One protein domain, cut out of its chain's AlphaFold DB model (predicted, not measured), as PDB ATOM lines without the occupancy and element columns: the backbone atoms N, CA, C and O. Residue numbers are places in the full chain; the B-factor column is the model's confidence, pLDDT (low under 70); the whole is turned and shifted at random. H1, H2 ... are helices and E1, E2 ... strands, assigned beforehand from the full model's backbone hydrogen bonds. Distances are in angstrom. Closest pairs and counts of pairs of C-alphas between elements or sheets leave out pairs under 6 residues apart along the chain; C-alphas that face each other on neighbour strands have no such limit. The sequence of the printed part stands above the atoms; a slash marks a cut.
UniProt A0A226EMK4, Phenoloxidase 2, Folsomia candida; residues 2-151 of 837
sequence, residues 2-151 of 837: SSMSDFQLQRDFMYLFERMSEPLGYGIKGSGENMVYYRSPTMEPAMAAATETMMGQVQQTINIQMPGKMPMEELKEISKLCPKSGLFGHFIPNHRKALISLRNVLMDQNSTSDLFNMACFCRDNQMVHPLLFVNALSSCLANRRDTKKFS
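What this domain is: This is residues 2 to 151 of the 837 residues of the protein "Phenoloxidase 2" of Folsomia candida (UniProt A0A226EMK4). Three helices, H1, H5 and H6, lie nearly side by side with their centres in a triangle, though H1 and H6 come together only loosely. H4 crosses H6 on one side of them and brings along H3, with which it makes a hairpin, while at the other end of the longest axis a small sheet of E1 and E2 sits near H1, with H2 farther out. The printed part has 150 residues with six named helices and two named strands, in the order H1, E1, H2, E2, H3, H4, H5, H6; the sheet, E1 beside E2, is parallel, and the class is mostly helix. The whole is compact, with a radius of gyration of the C-alphas of 15.2 A and spans of 46 by 35 by 27 A.

How they stand to each other: H1, residues 6 to 17, touches H5, residues 112 to 124, at a shallow tilt of 12 degrees, the same way; their closest C-alphas, those of Phe 13 and Phe 116, are 6.9 A apart. H1 and H6, residues 130 to 143, are close but not clearly touching, with C-alphas 17 and 134 closest at 7.0 A. H1 and E1, residues 36 to 39, are near each other, with 5 pairs of C-alphas within 10 A. E1 and E2, residues 60 to 63, are parallel neighbours at 27 degrees; N 37 and O 60 are 2.9 A apart and N 62 and O 37 are 2.8 A apart, both within hydrogen-bond range. With H2, residues 45 to 52, they form a strand-helix-strand unit, two parallel neighbour strands with a helix between them in the chain, and its crossover is right-handed. H2 touches no helix. H3, residues 72 to 81, and H4, residues 93 to 107, form a helical hairpin at a shallow tilt of 25 degrees, opposite ways, with C-alphas 78 and 98 closest at 4.7 A. H3 and H5 are apart, but only just, at 8.3 A. H4 touches H6 at a steep tilt of 52 degrees, the same way, and the C-alphas of Arg 103 and Ala 136 are closest at 4.7 A. H4 and H5 form a hairpin at a steep tilt of 38 degrees; H4 touches H5 with residues 105 to 107 alone, and C-alphas 106 and 115 are closest at 6.0 A. H5 and H6 form another hairpin at a shallow tilt of 13 degrees; H5 touches H6 with residues 119 to 123 alone, with C-alphas 123 and 133 closest at 6.4 A. In H2, H3, H4, H5 and H6 every O i to N i+4 pair is within hydrogen-bond range; in H1, 6 of 8 are.

Where its parts are: H1 begins at C-alpha 6, (33.835, 125.987, 59.151), and measures 17.4 A from first to last C-alpha. E1 and E2 have four residues each, and H2 has eight. H3 is 14.3 A long, and H4, the longest helix with 15 residues, is 20.7 A long from C-alpha 93 at (59.957, 113.971, 38.274). H5 is 18.4 A long, and H6 is 19.9 A long, ending at C-alpha 143, (40.242, 118.182, 46.554).

The domain as a whole: The two C-alphas farthest apart are those of Gly 56 and Pro 93, at 46.2 A. The printed part has no cut. The links from H1 to E1, residues 18 to 35, and from H3 to H4, 11 residues, are long. The mean pLDDT of the printed part is 86.5, and residues 2 to 3, 42 and 46 are under 70.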
ATOM      1  N   SER A   2      32.820 114.081  65.212       45.44
ATOM      2  CA  SER A   2      32.766 115.546  65.299       45.44
ATOM      3  C   SER A   2      33.488 116.156  64.098       45.44
ATOM      4  O   SER A   2      34.714 116.162  64.073       45.44
ATOM      5  N   SER A   3      32.753 116.649  63.103       64.25
ATOM      6  CA  SER A   3      33.321 117.494  62.048       64.25
ATOM      7  C   SER A   3      33.712 118.851  62.637       64.25
ATOM      8  O   SER A   3      32.918 119.439  63.375       64.25
ATOM      9  N   MET A   4      34.905 119.359  62.314       79.62
ATOM     10  CA  MET A   4      35.264 120.750  62.622       79.62
ATOM     11  C   MET A   4      34.195 121.707  62.077       79.62
ATOM     12  O   MET A   4      33.665 121.493  60.988       79.62
ATOM     13  N   SER A   5      33.886 122.766  62.828       82.06
ATOM     14  CA  SER A   5      33.091 123.872  62.279       82.06
ATOM     15  C   SER A   5      33.872 124.586  61.173       82.06
ATOM     16  O   SER A   5      35.101 124.587  61.198       82.06
ATOM     17  N   ASP A   6      33.185 125.254  60.248       75.94
ATOM     18  CA  ASP A   6      33.835 125.987  59.151       75.94
ATOM     19  C   ASP A   6      34.835 127.044  59.653       75.94
ATOM     20  O   ASP A   6      35.898 127.229  59.060       75.94
ATOM     21  N   PHE A   7      34.523 127.700  60.774       79.12
ATOM     22  CA  PHE A   7      35.401 128.689  61.405       79.12
ATOM     23  C   PHE A   7      36.663 128.056  61.994       79.12
ATOM     24  O   PHE A   7      37.768 128.594  61.876       79.12
ATOM     25  N   GLN A   8      36.492 126.895  62.628       82.31
ATOM     26  CA  GLN A   8      37.601 126.125  63.170       82.31
ATOM     27  C   GLN A   8      38.488 125.586  62.046       82.31
ATOM     28  O   GLN A   8      39.700 125.743  62.120       82.31
ATOM     29  N   LEU A   9      37.887 125.030  60.988       86.31
ATOM     30  CA  LEU A   9      38.593 124.562  59.798       86.31
ATOM     31  C   LEU A   9      39.447 125.683  59.192       86.31
ATOM     32  O   LEU A   9      40.632 125.480  58.949       86.31
ATOM     33  N   GLN A  10      38.862 126.868  58.977       87.88
ATOM     34  CA  GLN A  10      39.596 128.001  58.416       87.88
ATOM     35  C   GLN A  10      40.768 128.413  59.301       87.88
ATOM     36  O   GLN A  10      41.882 128.512  58.800       87.88
ATOM     37  N   ARG A  11      40.529 128.648  60.597       87.00
ATOM     38  CA  ARG A  11      41.575 129.088  61.531       87.00
ATOM     39  C   ARG A  11      42.716 128.079  61.595       87.00
ATOM     40  O   ARG A  11      43.870 128.446  61.410       87.00
ATOM     41  N   ASP A  12      42.371 126.827  61.885       88.75
ATOM     42  CA  ASP A  12      43.339 125.806  62.263       88.75
ATOM     43  C   ASP A  12      44.268 125.495  61.078       88.75
ATOM     44  O   ASP A  12      45.485 125.491  61.255       88.75
ATOM     45  N   PHE A  13      43.726 125.329  59.864       92.38
ATOM     46  CA  PHE A  13      44.535 125.050  58.671       92.38
ATOM     47  C   PHE A  13      45.273 126.269  58.119       92.38
ATOM     48  O   PHE A  13      46.391 126.114  57.639       92.38
ATOM     49  N   MET A  14      44.692 127.471  58.180       91.25
ATOM     50  CA  MET A  14      45.325 128.679  57.635       91.25
ATOM     51  C   MET A  14      46.682 128.946  58.289       91.25
ATOM     52  O   MET A  14      47.656 129.214  57.596       91.25
ATOM     53  N   TYR A  15      46.778 128.789  59.606       92.06
ATOM     54  CA  TYR A  15      48.022 129.009  60.348       92.06
ATOM     55  C   TYR A  15      49.089 127.931  60.125       92.06
ATOM     56  O   TYR A  15      50.248 128.141  60.480       92.06
ATOM     57  N   LEU A  16      48.745 126.808  59.482       94.62
ATOM     58  CA  LEU A  16      49.749 125.849  59.014       94.62
ATOM     59  C   LEU A  16      50.570 126.393  57.835       94.62
ATOM     60  O   LEU A  16      51.641 125.852  57.578       94.62
ATOM     61  N   PHE A  17      50.095 127.445  57.159       94.25
ATOM     62  CA  PHE A  17      50.773 128.116  56.045       94.25
ATOM     63  C   PHE A  17      51.629 129.319  56.471       94.25
ATOM     64  O   PHE A  17      52.201 129.999  55.627       94.25
ATOM     65  N   GLU A  18      51.709 129.630  57.763       91.50
ATOM     66  CA  GLU A  18      52.580 130.705  58.242       91.50
ATOM     67  C   GLU A  18      53.980 130.191  58.526       91.50
ATOM     68  O   GLU A  18      54.120 129.114  59.111       91.50
ATOM     69  N   ARG A  19      54.989 131.015  58.212       90.00
ATOM     70  CA  ARG A  19      56.395 130.830  58.603       90.00
ATOM     71  C   ARG A  19      56.824 129.368  58.489       90.00
ATOM     72  O   ARG A  19      56.998 128.655  59.483       90.00
ATOM     73  N   MET A  20      56.866 128.905  57.245       90.38
ATOM     74  CA  MET A  20      56.944 127.491  56.904       90.38
ATOM     75  C   MET A  20      58.227 126.799  57.376       90.38
ATOM     76  O   MET A  20      58.219 125.577  57.528       90.38
ATOM     77  N   SER A  21      59.298 127.547  57.650       85.38
ATOM     78  CA  SER A  21      60.537 126.985  58.203       85.38
ATOM     79  C   SER A  21      60.570 127.010  59.736       85.38
ATOM     80  O   SER A  21      61.449 126.394  60.343       85.38
ATOM     81  N   GLU A  22      59.614 127.676  60.392       86.75
ATOM     82  CA  GLU A  22      59.443 127.620  61.844       86.75
ATOM     83  C   GLU A  22      58.606 126.401  62.264       86.75
ATOM     84  O   GLU A  22      57.472 126.246  61.788       86.75
ATOM     85  N   PRO A  23      59.064 125.597  63.242       87.44
ATOM     86  CA  PRO A  23      58.209 124.602  63.885       87.44
ATOM     87  C   PRO A  23      56.918 125.238  64.426       87.44
ATOM     88  O   PRO A  23      56.939 126.372  64.910       87.44
ATOM     89  N   LEU A  24      55.790 124.526  64.393       87.94
ATOM     90  CA  LEU A  24      54.505 125.026  64.900       87.94
ATOM     91  C   LEU A  24      54.600 125.429  66.372       87.94
ATOM     92  O   LEU A  24      54.059 126.458  66.767       87.94
ATOM     93  N   GLY A  25      55.321 124.630  67.166       83.25
ATOM     94  CA  GLY A  25      55.560 124.917  68.582       83.25
ATOM     95  C   GLY A  25      56.471 126.113  68.839       83.25
ATOM     96  O   GLY A  25      56.511 126.621  69.954       83.25
ATOM     97  N   TYR A  26      57.189 126.590  67.825       83.38
ATOM     98  CA  TYR A  26      58.049 127.748  67.964       83.38
ATOM     99  C   TYR A  26      57.247 129.039  67.755       83.38
ATOM    100  O   TYR A  26      56.828 129.380  66.644       83.38
ATOM    101  N   GLY A  27      57.065 129.782  68.848       78.75
ATOM    102  CA  GLY A  27      56.367 131.063  68.851       78.75
ATOM    103  C   GLY A  27      54.843 130.956  68.718       78.75
ATOM    104  O   GLY A  27      54.234 129.925  68.981       78.75
ATOM    105  N   ILE A  28      54.225 132.076  68.350       83.38
ATOM    106  CA  ILE A  28      52.774 132.242  68.201       83.38
ATOM    107  C   ILE A  28      52.477 132.473  66.717       83.38
ATOM    108  O   ILE A  28      53.249 133.159  66.037       83.38
ATOM    109  N   LYS A  29      51.379 131.887  66.235       86.81
ATOM    110  CA  LYS A  29      50.811 132.082  64.894       86.81
ATOM    111  C   LYS A  29      49.532 132.916  64.988       86.81
ATOM    112  O   LYS A  29      48.974 133.054  66.076       86.81
ATOM    113  N   GLY A  30      49.040 133.439  63.874       83.25
ATOM    114  CA  GLY A  30      47.931 134.400  63.888       83.25
ATOM    115  C   GLY A  30      48.321 135.791  64.389       83.25
ATOM    116  O   GLY A  30      49.402 135.970  64.952       83.25
ATOM    117  N   SER A  31      47.408 136.749  64.212       78.56
ATOM    118  CA  SER A  31      47.622 138.143  64.608       78.56
ATOM    119  C   SER A  31      46.598 138.688  65.602       78.56
ATOM    120  O   SER A  31      45.447 138.251  65.654       78.56
ATOM    121  N   GLY A  32      47.025 139.653  66.426       75.75
ATOM    122  CA  GLY A  32      46.171 140.362  67.388       75.75
ATOM    123  C   GLY A  32      45.348 139.431  68.291       75.75
ATOM    124  O   GLY A  32      45.890 138.646  69.065       75.75
ATOM    125  N   GLU A  33      44.021 139.521  68.195       73.38
ATOM    126  CA  GLU A  33      43.076 138.701  68.973       73.38
ATOM    127  C   GLU A  33      42.971 137.243  68.480       73.38
ATOM    128  O   GLU A  33      42.332 136.416  69.128       73.38
ATOM    129  N   ASN A  34      43.604 136.901  67.355       78.19
ATOM    130  CA  ASN A  34      43.586 135.557  66.778       78.19
ATOM    131  C   ASN A  34      44.892 134.783  67.017       78.19
ATOM    132  O   ASN A  34      45.130 133.772  66.351       78.19
ATOM    133  N   MET A  35      45.734 135.254  67.940       83.69
ATOM    134  CA  MET A  35      47.021 134.649  68.275       83.69
ATOM    135  C   MET A  35      46.869 133.253  68.897       83.69
ATOM    136  O   MET A  35      46.333 133.082  69.998       83.69
ATOM    137  N   VAL A  36      47.396 132.249  68.200       85.88
ATOM    138  CA  VAL A  36      47.348 130.833  68.560       85.88
ATOM    139  C   VAL A  36      48.743 130.304  68.871       85.88
ATOM    140  O   VAL A  36      49.690 130.490  68.109       85.88
ATOM    141  N   TYR A  37      48.851 129.570  69.973       87.38
ATOM    142  CA  TYR A  37      50.020 128.762  70.291       87.38
ATOM    143  C   TYR A  37      49.734 127.285  70.029       87.38
ATOM    144  O   TYR A  37      48.760 126.729  70.542       87.38
ATOM    145  N   TYR A  38      50.608 126.635  69.268       87.81
ATOM    146  CA  TYR A  38      50.539 125.201  69.031       87.81
ATOM    147  C   TYR A  38      51.416 124.485  70.051       87.81
ATOM    148  O   TYR A  38      52.640 124.531  69.991       87.81
ATOM    149  N   ARG A  39      50.812 123.775  71.000       84.69
ATOM    150  CA  ARG A  39      51.575 122.948  71.932       84.69
ATOM    151  C   ARG A  39      52.002 121.666  71.220       84.69
ATOM    152  O   ARG A  39      51.194 120.749  71.067       84.69
ATOM    153  N   SER A  40      53.266 121.622  70.809       79.19
ATOM    154  CA  SER A  40      53.899 120.428  70.246       79.19
ATOM    155  C   SER A  40      54.527 119.561  71.349       79.19
ATOM    156  O   SER A  40      55.223 120.101  72.213       79.19
ATOM    157  N   PRO A  41      54.329 118.229  71.336       71.56
ATOM    158  CA  PRO A  41      54.972 117.321  72.285       71.56
ATOM    159  C   PRO A  41      56.470 117.101  72.008       71.56
ATOM    160  O   PRO A  41      57.160 116.543  72.856       71.56
ATOM    161  N   THR A  42      56.977 117.520  70.844       69.56
ATOM    162  CA  THR A  42      58.347 117.248  70.370       69.56
ATOM    163  C   THR A  42      59.220 118.503  70.271       69.56
ATOM    164  O   THR A  42      60.228 118.506  69.568       69.56
ATOM    165  N   MET A  43      58.847 119.584  70.959       70.75
ATOM    166  CA  MET A  43      59.580 120.849  70.894       70.75
ATOM    167  C   MET A  43      60.925 120.787  71.633       70.75
ATOM    168  O   MET A  43      61.004 120.322  72.770       70.75
ATOM    169  N   GLU A  44      61.977 121.324  71.010       73.75
ATOM    170  CA  GLU A  44      63.288 121.450  71.647       73.75
ATOM    171  C   GLU A  44      63.261 122.423  72.845       73.75
ATOM    172  O   GLU A  44      62.640 123.488  72.755       73.75
ATOM    173  N   PRO A  45      63.987 122.146  73.947       73.75
ATOM    174  CA  PRO A  45      63.964 122.984  75.152       73.75
ATOM    175  C   PRO A  45      64.327 124.462  74.922       73.75
ATOM    176  O   PRO A  45      63.725 125.348  75.525       73.75
ATOM    177  N   ALA A  46      65.278 124.754  74.027       69.62
ATOM    178  CA  ALA A  46      65.674 126.129  73.709       69.62
ATOM    179  C   ALA A  46      64.554 126.907  72.989       69.62
ATOM    180  O   ALA A  46      64.318 128.085  73.269       69.62
ATOM    181  N   MET A  47      63.827 126.232  72.096       70.88
ATOM    182  CA  MET A  47      62.655 126.780  71.410       70.88
ATOM    183  C   MET A  47      61.477 126.964  72.369       70.88
ATOM    184  O   MET A  47      60.775 127.978  72.290       70.88
ATOM    185  N   ALA A  48      61.309 126.037  73.316       71.69
ATOM    186  CA  ALA A  48      60.317 126.129  74.379       71.69
ATOM    187  C   ALA A  48      60.538 127.377  75.244       71.69
ATOM    188  O   ALA A  48      59.638 128.208  75.358       71.69
ATOM    189  N   ALA A  49      61.762 127.580  75.744       73.06
ATOM    190  CA  ALA A  49      62.121 128.749  76.550       73.06
ATOM    191  C   ALA A  49      61.913 130.073  75.791       73.06
ATOM    192  O   ALA A  49      61.393 131.049  76.332       73.06
ATOM    193  N   ALA A  50      62.257 130.112  74.499       70.56
ATOM    194  CA  ALA A  50      62.025 131.288  73.662       70.56
ATOM    195  C   ALA A  50      60.531 131.576  73.422       70.56
ATOM    196  O   ALA A  50      60.179 132.717  73.108       70.56
ATOM    197  N   THR A  51      59.671 130.564  73.547       75.19
ATOM    198  CA  THR A  51      58.216 130.679  73.383       75.19
ATOM    199  C   THR A  51      57.521 131.035  74.697       75.19
ATOM    200  O   THR A  51      56.570 131.812  74.681       75.19
ATOM    201  N   GLU A  52      58.042 130.588  75.846       74.00
ATOM    202  CA  GLU A  52      57.536 130.958  77.179       74.00
ATOM    203  C   GLU A  52      57.442 132.477  77.369       74.00
ATOM    204  O   GLU A  52      56.438 132.978  77.872       74.00
ATOM    205  N   THR A  53      58.430 133.225  76.867       72.19
ATOM    206  CA  THR A  53      58.438 134.702  76.913       72.19
ATOM    207  C   THR A  53      57.268 135.367  76.179       72.19
ATOM    208  O   THR A  53      57.007 136.548  76.392       72.19
ATOM    209  N   MET A  54      56.559 134.623  75.328       72.44
ATOM    210  CA  MET A  54      55.450 135.104  74.503       72.44
ATOM    211  C   MET A  54      54.089 134.591  74.983       72.44
ATOM    212  O   MET A  54      53.059 135.108  74.559       72.44
ATOM    213  N   MET A  55      54.051 133.624  75.905       75.75
ATOM    214  CA  MET A  55      52.811 132.965  76.337       75.75
ATOM    215  C   MET A  55      51.755 133.927  76.902       75.75
ATOM    216  O   MET A  55      50.567 133.623  76.840       75.75
ATOM    217  N   GLY A  56      52.159 135.103  77.395       74.44
ATOM    218  CA  GLY A  56      51.242 136.150  77.862       74.44
ATOM    219  C   GLY A  56      50.392 136.817  76.766       74.44
ATOM    220  O   GLY A  56      49.454 137.532  77.100       74.44
ATOM    221  N   GLN A  57      50.700 136.600  75.483       74.19
ATOM    222  CA  GLN A  57      49.959 137.146  74.332       74.19
ATOM    223  C   GLN A  57      48.998 136.128  73.695       74.19
ATOM    224  O   GLN A  57      48.160 136.491  72.870       74.19
ATOM    225  N   VAL A  58      49.115 134.852  74.073       81.69
ATOM    226  CA  VAL A  58      48.348 133.746  73.493       81.69
ATOM    227  C   VAL A  58      46.869 133.895  73.829       81.69
ATOM    228  O   VAL A  58      46.497 133.930  75.000       81.69
ATOM    229  N   GLN A  59      46.021 133.899  72.803       82.50
ATOM    230  CA  GLN A  59      44.567 133.897  72.974       82.50
ATOM    231  C   GLN A  59      44.019 132.473  73.043       82.50
ATOM    232  O   GLN A  59      43.082 132.187  73.787       82.50
ATOM    233  N   GLN A  60      44.631 131.547  72.302       85.50
ATOM    234  CA  GLN A  60      44.218 130.150  72.285       85.50
ATOM    235  C   GLN A  60      45.417 129.204  72.180       85.50
ATOM    236  O   GLN A  60      46.333 129.417  71.394       85.50
ATOM    237  N   THR A  61      45.388 128.112  72.947       86.69
ATOM    238  CA  THR A  61      46.342 127.004  72.799       86.69
ATOM    239  C   THR A  61      45.687 125.846  72.053       86.69
ATOM    240  O   THR A  61      44.653 125.337  72.487       86.69
ATOM    241  N   ILE A  62      46.304 125.403  70.959       87.75
ATOM    242  CA  ILE A  62      45.939 124.183  70.237       87.75
ATOM    243  C   ILE A  62      46.929 123.094  70.634       87.75
ATOM    244  O   ILE A  62      48.131 123.227  70.421       87.75
ATOM    245  N   ASN A  63      46.438 122.011  71.233       87.19
ATOM    246  CA  ASN A  63      47.281 120.859  71.541       87.19
ATOM    247  C   ASN A  63      47.384 119.982  70.293       87.19
ATOM    248  O   ASN A  63      46.373 119.422  69.867       87.19
ATOM    249  N   ILE A  64      48.586 119.859  69.729       84.25
ATOM    250  CA  ILE A  64      48.820 118.959  68.599       84.25
ATOM    251  C   ILE A  64      48.713 117.529  69.116       84.25
ATOM    252  O   ILE A  64      49.428 117.132  70.040       84.25
ATOM    253  N   GLN A  65      47.819 116.750  68.517       87.75
ATOM    254  CA  GLN A  65      47.734 115.322  68.783       87.75
ATOM    255  C   GLN A  65      48.547 114.588  67.724       87.75
ATOM    256  O   GLN A  65      48.341 114.784  66.528       87.75
ATOM    257  N   MET A  66      49.480 113.741  68.157       85.69
ATOM    258  CA  MET A  66      50.247 112.924  67.221       85.69
ATOM    259  C   MET A  66      49.315 111.915  66.534       85.69
ATOM    260  O   MET A  66      48.478 111.312  67.216       85.69
ATOM    261  N   PRO A  67      49.449 111.699  65.214       87.38
ATOM    262  CA  PRO A  67      48.666 110.692  64.513       87.38
ATOM    263  C   PRO A  67      48.865 109.305  65.130       87.38
ATOM    264  O   PRO A  67      49.988 108.918  65.449       87.38
ATOM    265  N   GLY A  68      47.786 108.525  65.247       83.06
ATOM    266  CA  GLY A  68      47.858 107.170  65.812       83.06
ATOM    267  C   GLY A  68      48.759 106.215  65.013       83.06
ATOM    268  O   GLY A  68      49.340 105.296  65.583       83.06
ATOM    269  N   LYS A  69      48.913 106.456  63.705       89.56
ATOM    270  CA  LYS A  69      49.867 105.768  62.828       89.56
ATOM    271  C   LYS A  69      50.710 106.809  62.096       89.56
ATOM    272  O   LYS A  69      50.182 107.569  61.288       89.56
ATOM    273  N   MET A  70      52.014 106.824  62.366       91.12
ATOM    274  CA  MET A  70      52.957 107.708  61.679       91.12
ATOM    275  C   MET A  70      53.396 107.092  60.336       91.12
ATOM    276  O   MET A  70      53.825 105.935  60.329       91.12
ATOM    277  N   PRO A  71      53.338 107.838  59.220       94.56
ATOM    278  CA  PRO A  71      53.727 107.376  57.882       94.56
ATOM    279  C   PRO A  71      55.255 107.426  57.679       94.56
ATOM    280  O   PRO A  71      55.770 108.121  56.807       94.56
ATOM    281  N   MET A  72      56.022 106.777  58.562       95.12
ATOM    282  CA  MET A  72      57.481 106.951  58.603       95.12
ATOM    283  C   MET A  72      58.198 106.412  57.363       95.12
ATOM    284  O   MET A  72      59.206 106.989  56.966       95.12
ATOM    285  N   GLU A  73      57.705 105.334  56.753       95.44
ATOM    286  CA  GLU A  73      58.314 104.785  55.534       95.44
ATOM    287  C   GLU A  73      58.042 105.693  54.331       95.44
ATOM    288  O   GLU A  73      58.956 106.013  53.577       95.44
ATOM    289  N   GLU A  74      56.817 106.208  54.209       95.50
ATOM    290  CA  GLU A  74      56.452 107.169  53.173       95.50
ATOM    291  C   GLU A  74      57.277 108.457  53.296       95.50
ATOM    292  O   GLU A  74      57.773 108.969  52.293       95.50
ATOM    293  N   LEU A  75      57.473 108.963  54.521       96.69
ATOM    294  CA  LEU A  75      58.274 110.164  54.761       96.69
ATOM    295  C   LEU A  75      59.767 109.964  54.462       96.69
ATOM    296  O   LEU A  75      60.395 110.885  53.942       96.69
ATOM    297  N   LYS A  76      60.339 108.781  54.731       96.62
ATOM    298  CA  LYS A  76      61.730 108.471  54.346       96.62
ATOM    299  C   LYS A  76      61.913 108.541  52.833       96.62
ATOM    300  O   LYS A  76      62.856 109.175  52.363       96.62
ATOM    301  N   GLU A  77      60.994 107.943  52.077       94.62
ATOM    302  CA  GLU A  77      61.023 108.004  50.613       94.62
ATOM    303  C   GLU A  77      60.813 109.435  50.102       94.62
ATOM    304  O   GLU A  77      61.541 109.886  49.220       94.62
ATOM    305  N   ILE A  78      59.888 110.197  50.699       95.69
ATOM    306  CA  ILE A  78      59.694 111.620  50.382       95.69
ATOM    307  C   ILE A  78      60.992 112.408  50.584       95.69
ATOM    308  O   ILE A  78      61.391 113.143  49.686       95.69
ATOM    309  N   SER A  79      61.680 112.222  51.713       94.94
ATOM    310  CA  SER A  79      62.934 112.925  52.008       94.94
ATOM    311  C   SER A  79      64.076 112.532  51.082       94.94
ATOM    312  O   SER A  79      64.955 113.354  50.841       94.94
ATOM    313  N   LYS A  80      64.100 111.289  50.593       92.44
ATOM    314  CA  LYS A  80      65.080 110.838  49.599       92.44
ATOM    315  C   LYS A  80      64.837 111.506  48.247       92.44
ATOM    316  O   LYS A  80      65.789 111.860  47.564       92.44
ATOM    317  N   LEU A  81      63.571 111.658  47.864       92.56
ATOM    318  CA  LEU A  81      63.175 112.231  46.578       92.56
ATOM    319  C   LEU A  81      63.212 113.762  46.563       92.56
ATOM    320  O   LEU A  81      63.483 114.333  45.516       92.56
ATOM    321  N   CYS A  82      62.895 114.414  47.684       93.00
ATOM    322  CA  CYS A  82      62.847 115.867  47.851       93.00
ATOM    323  C   CYS A  82      63.318 116.234  49.275       93.00
ATOM    324  O   CYS A  82      62.488 116.396  50.181       93.00
ATOM    325  N   PRO A  83      64.637 116.356  49.501       91.06
ATOM    326  CA  PRO A  83      65.194 116.649  50.817       91.06
ATOM    327  C   PRO A  83      64.702 117.982  51.378       91.06
ATOM    328  O   PRO A  83      64.557 118.962  50.645       91.06
ATOM    329  N   LYS A  84      64.517 118.058  52.701       89.88
ATOM    330  CA  LYS A  84      64.059 119.287  53.362       89.88
ATOM    331  C   LYS A  84      64.989 120.474  53.137       89.88
ATOM    332  O   LYS A  84      64.479 121.563  52.963       89.88
ATOM    333  N   SER A  85      66.306 120.279  53.112       84.88
ATOM    334  CA  SER A  85      67.297 121.340  52.863       84.88
ATOM    335  C   SER A  85      67.549 121.627  51.378       84.88
ATOM    336  O   SER A  85      68.361 122.492  51.054       84.88
ATOM    337  N   GLY A  86      66.920 120.869  50.475       85.44
ATOM    338  CA  GLY A  86      67.019 121.079  49.034       85.44
ATOM    339  C   GLY A  86      66.101 122.201  48.552       85.44
ATOM    340  O   GLY A  86      65.488 122.914  49.344       85.44
ATOM    341  N   LEU A  87      65.990 122.338  47.232       86.31
ATOM    342  CA  LEU A  87      64.965 123.155  46.591       86.31
ATOM    343  C   LEU A  87      63.882 122.248  46.014       86.31
ATOM    344  O   LEU A  87      64.177 121.182  45.487       86.31
ATOM    345  N   PHE A  88      62.633 122.699  46.071       90.12
ATOM    346  CA  PHE A  88      61.522 122.070  45.372       90.12
ATOM    347  C   PHE A  88      61.286 122.752  44.020       90.12
ATOM    348  O   PHE A  88      61.271 123.977  43.933       90.12
ATOM    349  N   GLY A  89      61.057 121.943  42.992       91.31
ATOM    350  CA  GLY A  89      60.651 122.395  41.666       91.31
ATOM    351  C   GLY A  89      59.619 121.432  41.104       91.31
ATOM    352  O   GLY A  89      59.894 120.232  41.014       91.31
ATOM    353  N   HIS A  90      58.439 121.950  40.764       90.88
ATOM    354  CA  HIS A  90      57.297 121.143  40.341       90.88
ATOM    355  C   HIS A  90      57.589 120.240  39.135       90.88
ATOM    356  O   HIS A  90      57.084 119.127  39.090       90.88
ATOM    357  N   PHE A  91      58.407 120.665  38.169       91.56
ATOM    358  CA  PHE A  91      58.645 119.873  36.951       91.56
ATOM    359  C   PHE A  91      59.686 118.755  37.121       91.56
ATOM    360  O   PHE A  91      59.875 117.950  36.209       91.56
ATOM    361  N   ILE A  92      60.345 118.662  38.281       91.62
ATOM    362  CA  ILE A  92      61.318 117.601  38.571       91.62
ATOM    363  C   ILE A  92      60.552 116.298  38.882       91.62
ATOM    364  O   ILE A  92      59.802 116.254  39.863       91.62
ATOM    365  N   PRO A  93      60.732 115.205  38.108       90.00
ATOM    366  CA  PRO A  93      59.957 113.971  38.274       90.00
ATOM    367  C   PRO A  93      59.965 113.395  39.695       90.00
ATOM    368  O   PRO A  93      58.921 112.993  40.210       90.00
ATOM    369  N   ASN A  94      61.121 113.387  40.361       91.19
ATOM    370  CA  ASN A  94      61.240 112.872  41.726       91.19
ATOM    371  C   ASN A  94      60.497 113.749  42.745       91.19
ATOM    372  O   ASN A  94      59.806 113.218  43.617       91.19
ATOM    373  N   HIS A  95      60.515 115.072  42.579       92.75
ATOM    374  CA  HIS A  95      59.726 115.980  43.413       92.75
ATOM    375  C   HIS A  95      58.222 115.791  43.211       92.75
ATOM    376  O   HIS A  95      57.474 115.794  44.189       92.75
ATOM    377  N   ARG A  96      57.763 115.543  41.976       90.12
ATOM    378  CA  ARG A  96      56.353 115.195  41.713       90.12
ATOM    379  C   ARG A  96      55.948 113.905  42.415       90.12
ATOM    380  O   ARG A  96      54.894 113.861  43.043       90.12
ATOM    381  N   LYS A  97      56.793 112.868  42.381       90.50
ATOM    382  CA  LYS A  97      56.553 111.618  43.128       90.50
ATOM    383  C   LYS A  97      56.453 111.877  44.636       90.50
ATOM    384  O   LYS A  97      55.529 111.374  45.274       90.50
ATOM    385  N   ALA A  98      57.351 112.693  45.194       93.88
ATOM    386  CA  ALA A  98      57.305 113.093  46.602       93.88
ATOM    387  C   ALA A  98      56.010 113.855  46.941       93.88
ATOM    388  O   ALA A  98      55.377 113.582  47.960       93.88
ATOM    389  N   LEU A  99      55.577 114.757  46.053       93.25
ATOM    390  CA  LEU A  99      54.361 115.557  46.204       93.25
ATOM    391  C   LEU A  99      53.121 114.664  46.236       93.25
ATOM    392  O   LEU A  99      52.292 114.781  47.136       93.25
ATOM    393  N   ILE A 100      53.031 113.734  45.287       90.06
ATOM    394  CA  ILE A 100      51.958 112.741  45.194       90.06
ATOM    395  C   ILE A 100      51.923 111.869  46.455       90.06
ATOM    396  O   ILE A 100      50.852 111.658  47.022       90.06
ATOM    397  N   SER A 101      53.084 111.400  46.921       93.12
ATOM    398  CA  SER A 101      53.196 110.583  48.135       93.12
ATOM    399  C   SER A 101      52.702 111.334  49.377       93.12
ATOM    400  O   SER A 101      51.828 110.845  50.093       93.12
ATOM    401  N   LEU A 102      53.175 112.567  49.595       95.75
ATOM    402  CA  LEU A 102      52.755 113.374  50.743       95.75
ATOM    403  C   LEU A 102      51.267 113.730  50.669       95.75
ATOM    404  O   LEU A 102      50.551 113.670  51.668       95.75
ATOM    405  N   ARG A 103      50.776 114.059  49.473       91.69
ATOM    406  CA  ARG A 103      49.357 114.319  49.236       91.69
ATOM    407  C   ARG A 103      48.501 113.104  49.597       91.69
ATOM    408  O   ARG A 103      47.491 113.295  50.263       91.69
ATOM    409  N   ASN A 104      48.889 111.883  49.219       91.12
ATOM    410  CA  ASN A 104      48.164 110.660  49.600       91.12
ATOM    411  C   ASN A 104      48.026 110.509  51.104       91.12
ATOM    412  O   ASN A 104      46.925 110.295  51.599       91.12
ATOM    413  N   VAL A 105      49.134 110.687  51.826       94.50
ATOM    414  CA  VAL A 105      49.149 110.619  53.290       94.50
ATOM    415  C   VAL A 105      48.092 111.554  53.888       94.50
ATOM    416  O   VAL A 105      47.378 111.167  54.812       94.50
ATOM    417  N   LEU A 106      47.952 112.768  53.348       94.62
ATOM    418  CA  LEU A 106      46.944 113.732  53.790       94.62
ATOM    419  C   LEU A 106      45.523 113.348  53.327       94.62
ATOM    420  O   LEU A 106      44.571 113.422  54.105       94.62
ATOM    421  N   MET A 107      45.357 112.914  52.078       90.00
ATOM    422  CA  MET A 107      44.059 112.526  51.512       90.00
ATOM    423  C   MET A 107      43.447 111.300  52.205       90.00
ATOM    424  O   MET A 107      42.228 111.255  52.364       90.00
ATOM    425  N   ASP A 108      44.269 110.364  52.682       91.50
ATOM    426  CA  ASP A 108      43.845 109.112  53.326       91.50
ATOM    427  C   ASP A 108      43.274 109.301  54.746       91.50
ATOM    428  O   ASP A 108      42.794 108.348  55.363       91.50
ATOM    429  N   GLN A 109      43.296 110.523  55.291       93.31
ATOM    430  CA  GLN A 109      42.769 110.793  56.629       93.31
ATOM    431  C   GLN A 109      41.231 110.773  56.661       93.31
ATOM    432  O   GLN A 109      40.553 111.356  55.809       93.31
ATOM    433  N   ASN A 110      40.661 110.130  57.684       91.75
ATOM    434  CA  ASN A 110      39.221 109.843  57.761       91.75
ATOM    435  C   ASN A 110      38.352 111.053  58.128       91.75
ATOM    436  O   ASN A 110      37.156 111.066  57.839       91.75
ATOM    437  N   SER A 111      38.928 112.053  58.792       91.56
ATOM    438  CA  SER A 111      38.214 113.241  59.257       91.56
ATOM    439  C   SER A 111      39.080 114.492  59.138       91.56
ATOM    440  O   SER A 111      40.304 114.401  59.043       91.56
ATOM    441  N   THR A 112      38.458 115.672  59.193       91.75
ATOM    442  CA  THR A 112      39.183 116.953  59.200       91.75
ATOM    443  C   THR A 112      40.116 117.100  60.402       91.75
ATOM    444  O   THR A 112      41.191 117.678  60.267       91.75
ATOM    445  N   SER A 113      39.765 116.519  61.552       92.06
ATOM    446  CA  SER A 113      40.630 116.484  62.737       92.06
ATOM    447  C   SER A 113      41.848 115.579  62.547       92.06
ATOM    448  O   SER A 113      42.961 115.982  62.879       92.06
ATOM    449  N   ASP A 114      41.665 114.386  61.975       93.56
ATOM    450  CA  ASP A 114      42.781 113.479  61.671       93.56
ATOM    451  C   ASP A 114      43.710 114.093  60.619       93.56
ATOM    452  O   ASP A 114      44.931 114.064  60.770       93.56
ATOM    453  N   LEU A 115      43.127 114.726  59.595       95.31
ATOM    454  CA  LEU A 115      43.855 115.492  58.589       95.31
ATOM    455  C   LEU A 115      44.685 116.602  59.225       95.31
ATOM    456  O   LEU A 115      45.860 116.731  58.906       95.31
ATOM    457  N   PHE A 116      44.089 117.393  60.113       95.06
ATOM    458  CA  PHE A 116      44.779 118.494  60.769       95.06
ATOM    459  C   PHE A 116      45.968 118.003  61.602       95.06
ATOM    460  O   PHE A 116      47.064 118.548  61.496       95.06
ATOM    461  N   ASN A 117      45.779 116.933  62.375       93.81
ATOM    462  CA  ASN A 117      46.840 116.320  63.172       93.81
ATOM    463  C   ASN A 117      47.963 115.748  62.291       93.81
ATOM    464  O   ASN A 117      49.144 115.956  62.578       93.81
ATOM    465  N   MET A 118      47.610 115.075  61.191       96.38
ATOM    466  CA  MET A 118      48.584 114.580  60.214       96.38
ATOM    467  C   MET A 118      49.333 115.726  59.531       96.38
ATOM    468  O   MET A 118      50.551 115.670  59.405       96.38
ATOM    469  N   ALA A 119      48.634 116.795  59.146       96.62
ATOM    470  CA  ALA A 119      49.239 117.977  58.549       96.62
ATOM    471  C   ALA A 119      50.217 118.656  59.519       96.62
ATOM    472  O   ALA A 119      51.332 118.970  59.115       96.62
ATOM    473  N   CYS A 120      49.856 118.802  60.800       94.69
ATOM    474  CA  CYS A 120      50.767 119.298  61.835       94.69
ATOM    475  C   CYS A 120      52.034 118.434  61.940       94.69
ATOM    476  O   CYS A 120      53.143 118.964  61.958       94.69
ATOM    477  N   PHE A 121      51.872 117.106  61.975       93.94
ATOM    478  CA  PHE A 121      52.993 116.170  62.036       93.94
ATOM    479  C   PHE A 121      53.903 116.276  60.809       93.94
ATOM    480  O   PHE A 121      55.118 116.371  60.960       93.94
ATOM    481  N   CYS A 122      53.330 116.274  59.604       95.69
ATOM    482  CA  CYS A 122      54.083 116.356  58.358       95.69
ATOM    483  C   CYS A 122      54.802 117.699  58.198       95.69
ATOM    484  O   CYS A 122      55.957 117.695  57.788       95.69
ATOM    485  N   ARG A 123      54.158 118.824  58.546       93.75
ATOM    486  CA  ARG A 123      54.733 120.178  58.444       93.75
ATOM    487  C   ARG A 123      56.054 120.302  59.199       93.75
ATOM    488  O   ARG A 123      57.038 120.790  58.654       93.75
ATOM    489  N   ASP A 124      56.071 119.844  60.448       90.62
ATOM    490  CA  ASP A 124      57.229 119.995  61.335       90.62
ATOM    491  C   ASP A 124      58.249 118.858  61.185       90.62
ATOM    492  O   ASP A 124      59.346 118.918  61.749       90.62
ATOM    493  N   ASN A 125      57.925 117.814  60.415       92.25
ATOM    494  CA  ASN A 125      58.831 116.695  60.219       92.25
ATOM    495  C   ASN A 125      60.106 117.140  59.474       92.25
ATOM    496  O   ASN A 125      60.070 117.932  58.531       92.25
ATOM    497  N   GLN A 126      61.263 116.617  59.882       90.69
ATOM    498  CA  GLN A 126      62.549 116.929  59.243       90.69
ATOM    499  C   GLN A 126      62.695 116.313  57.842       90.69
ATOM    500  O   GLN A 126      63.579 116.706  57.092       90.69
ATOM    501  N   MET A 127      61.810 115.385  57.478       94.88
ATOM    502  CA  MET A 127      61.787 114.695  56.186       94.88
ATOM    503  C   MET A 127      60.931 115.392  55.118       94.88
ATOM    504  O   MET A 127      60.860 114.914  53.990       94.88
ATOM    505  N   VAL A 128      60.248 116.491  55.455       95.50
ATOM    506  CA  VAL A 128      59.302 117.158  54.551       95.50
ATOM    507  C   VAL A 128      59.802 118.553  54.193       95.50
ATOM    508  O   VAL A 128      60.022 119.390  55.067       95.50
ATOM    509  N   HIS A 129      59.960 118.812  52.892       94.81
ATOM    510  CA  HIS A 129      60.318 120.133  52.379       94.81
ATOM    511  C   HIS A 129      59.143 121.131  52.525       94.81
ATOM    512  O   HIS A 129      58.010 120.785  52.175       94.81
ATOM    513  N   PRO A 130      59.372 122.390  52.952       94.06
ATOM    514  CA  PRO A 130      58.312 123.382  53.175       94.06
ATOM    515  C   PRO A 130      57.400 123.635  51.964       94.06
ATOM    516  O   PRO A 130      56.184 123.482  52.046       94.06
ATOM    517  N   LEU A 131      57.981 123.939  50.799       92.81
ATOM    518  CA  LEU A 131      57.209 124.190  49.574       92.81
ATOM    519  C   LEU A 131      56.465 122.940  49.065       92.81
ATOM    520  O   LEU A 131      55.368 123.052  48.517       92.81
ATOM    521  N   LEU A 132      57.028 121.746  49.295       94.50
ATOM    522  CA  LEU A 132      56.389 120.470  48.979       94.50
ATOM    523  C   LEU A 132      55.136 120.286  49.840       94.50
ATOM    524  O   LEU A 132      54.083 119.916  49.324       94.50
ATOM    525  N   PHE A 133      55.241 120.585  51.139       96.38
ATOM    526  CA  PHE A 133      54.113 120.558  52.064       96.38
ATOM    527  C   PHE A 133      53.021 121.544  51.659       96.38
ATOM    528  O   PHE A 133      51.860 121.147  51.610       96.38
ATOM    529  N   VAL A 134      53.381 122.790  51.321       94.69
ATOM    530  CA  VAL A 134      52.412 123.791  50.849       94.69
ATOM    531  C   VAL A 134      51.664 123.254  49.631       94.69
ATOM    532  O   VAL A 134      50.444 123.181  49.663       94.69
ATOM    533  N   ASN A 135      52.367 122.766  48.605       92.62
ATOM    534  CA  ASN A 135      51.736 122.177  47.418       92.62
ATOM    535  C   ASN A 135      50.816 120.985  47.762       92.62
ATOM    536  O   ASN A 135      49.677 120.916  47.290       92.62
ATOM    537  N   ALA A 136      51.288 120.053  48.599       93.81
ATOM    538  CA  ALA A 136      50.545 118.849  48.973       93.81
ATOM    539  C   ALA A 136      49.279 119.178  49.775       93.81
ATOM    540  O   ALA A 136      48.208 118.635  49.490       93.81
ATOM    541  N   LEU A 137      49.389 120.078  50.756       94.81
ATOM    542  CA  LEU A 137      48.276 120.498  51.597       94.81
ATOM    543  C   LEU A 137      47.273 121.341  50.807       94.81
ATOM    544  O   LEU A 137      46.080 121.066  50.899       94.81
ATOM    545  N   SER A 138      47.732 122.293  49.987       91.00
ATOM    546  CA  SER A 138      46.869 123.077  49.091       91.00
ATOM    547  C   SER A 138      46.046 122.169  48.186       91.00
ATOM    548  O   SER A 138      44.823 122.294  48.110       91.00
ATOM    549  N   SER A 139      46.699 121.183  47.563       86.56
ATOM    550  CA  SER A 139      45.995 120.204  46.744       86.56
ATOM    551  C   SER A 139      45.013 119.376  47.576       86.56
ATOM    552  O   SER A 139      43.855 119.237  47.189       86.56
ATOM    553  N   CYS A 140      45.420 118.860  48.735       88.69
ATOM    554  CA  CYS A 140      44.536 118.085  49.604       88.69
ATOM    555  C   CYS A 140      43.270 118.874  49.993       88.69
ATOM    556  O   CYS A 140      42.151 118.399  49.788       88.69
ATOM    557  N   LEU A 141      43.432 120.109  50.473       86.31
ATOM    558  CA  LEU A 141      42.333 120.965  50.927       86.31
ATOM    559  C   LEU A 141      41.388 121.371  49.792       86.31
ATOM    560  O   LEU A 141      40.179 121.438  50.014       86.31
ATOM    561  N   ALA A 142      41.905 121.585  48.580       79.88
ATOM    562  CA  ALA A 142      41.068 121.834  47.410       79.88
ATOM    563  C   ALA A 142      40.246 120.587  47.027       79.88
ATOM    564  O   ALA A 142      39.076 120.675  46.658       79.88
ATOM    565  N   ASN A 143      40.836 119.395  47.116       78.25
ATOM    566  CA  ASN A 143      40.242 118.182  46.554       78.25
ATOM    567  C   ASN A 143      39.319 117.426  47.529       78.25
ATOM    568  O   ASN A 143      38.403 116.722  47.086       78.25
ATOM    569  N   ARG A 144      39.503 117.577  48.842       80.69
ATOM    570  CA  ARG A 144      38.685 116.902  49.857       80.69
ATOM    571  C   ARG A 144      37.271 117.479  49.971       80.69
ATOM    572  O   ARG A 144      37.026 118.682  49.916       80.69
ATOM    573  N   ARG A 145      36.287 116.591  50.164       79.25
ATOM    574  CA  ARG A 145      34.863 116.977  50.241       79.25
ATOM    575  C   ARG A 145      34.517 117.741  51.519       79.25
ATOM    576  O   ARG A 145      33.648 118.605  51.475       79.25
ATOM    577  N   ASP A 146      35.169 117.403  52.624       82.00
ATOM    578  CA  ASP A 146      34.953 117.965  53.961       82.00
ATOM    579  C   ASP A 146      35.730 119.272  54.209       82.00
ATOM    580  O   ASP A 146      35.560 119.887  55.257       82.00
ATOM    581  N   THR A 147      36.522 119.737  53.234       82.00
ATOM    582  CA  THR A 147      37.314 120.978  53.316       82.00
ATOM    583  C   THR A 147      36.936 122.023  52.265       82.00
ATOM    584  O   THR A 147      37.557 123.077  52.208       82.00
ATOM    585  N   LYS A 148      35.878 121.800  51.472       74.12
ATOM    586  CA  LYS A 148      35.445 122.692  50.369       74.12
ATOM    587  C   LYS A 148      35.186 124.156  50.758       74.12
ATOM    588  O   LYS A 148      35.092 125.014  49.887       74.12
ATOM    589  N   LYS A 149      34.993 124.434  52.050       75.38
ATOM    590  CA  LYS A 149      34.756 125.780  52.592       75.38
ATOM    591  C   LYS A 149      36.028 126.458  53.114       75.38
ATOM    592  O   LYS A 149      35.938 127.537  53.700       75.38
ATOM    593  N   PHE A 150      37.185 125.822  52.972       81.31
ATOM    594  CA  PHE A 150      38.471 126.430  53.279       81.31
ATOM    595  C   PHE A 150      38.851 127.430  52.182       81.31
ATOM    596  O   PHE A 150      38.660 127.154  50.999       81.31
ATOM    597  N   SER A 151      39.384 128.578  52.590       81.38
ATOM    598  CA  SER A 151      39.997 129.557  51.698       81.38
ATOM    599  C   SER A 151      41.498 129.576  51.895       81.38
ATOM    600  O   SER A 151      41.973 129.751  53.021       81.38
TER     601      SER A 151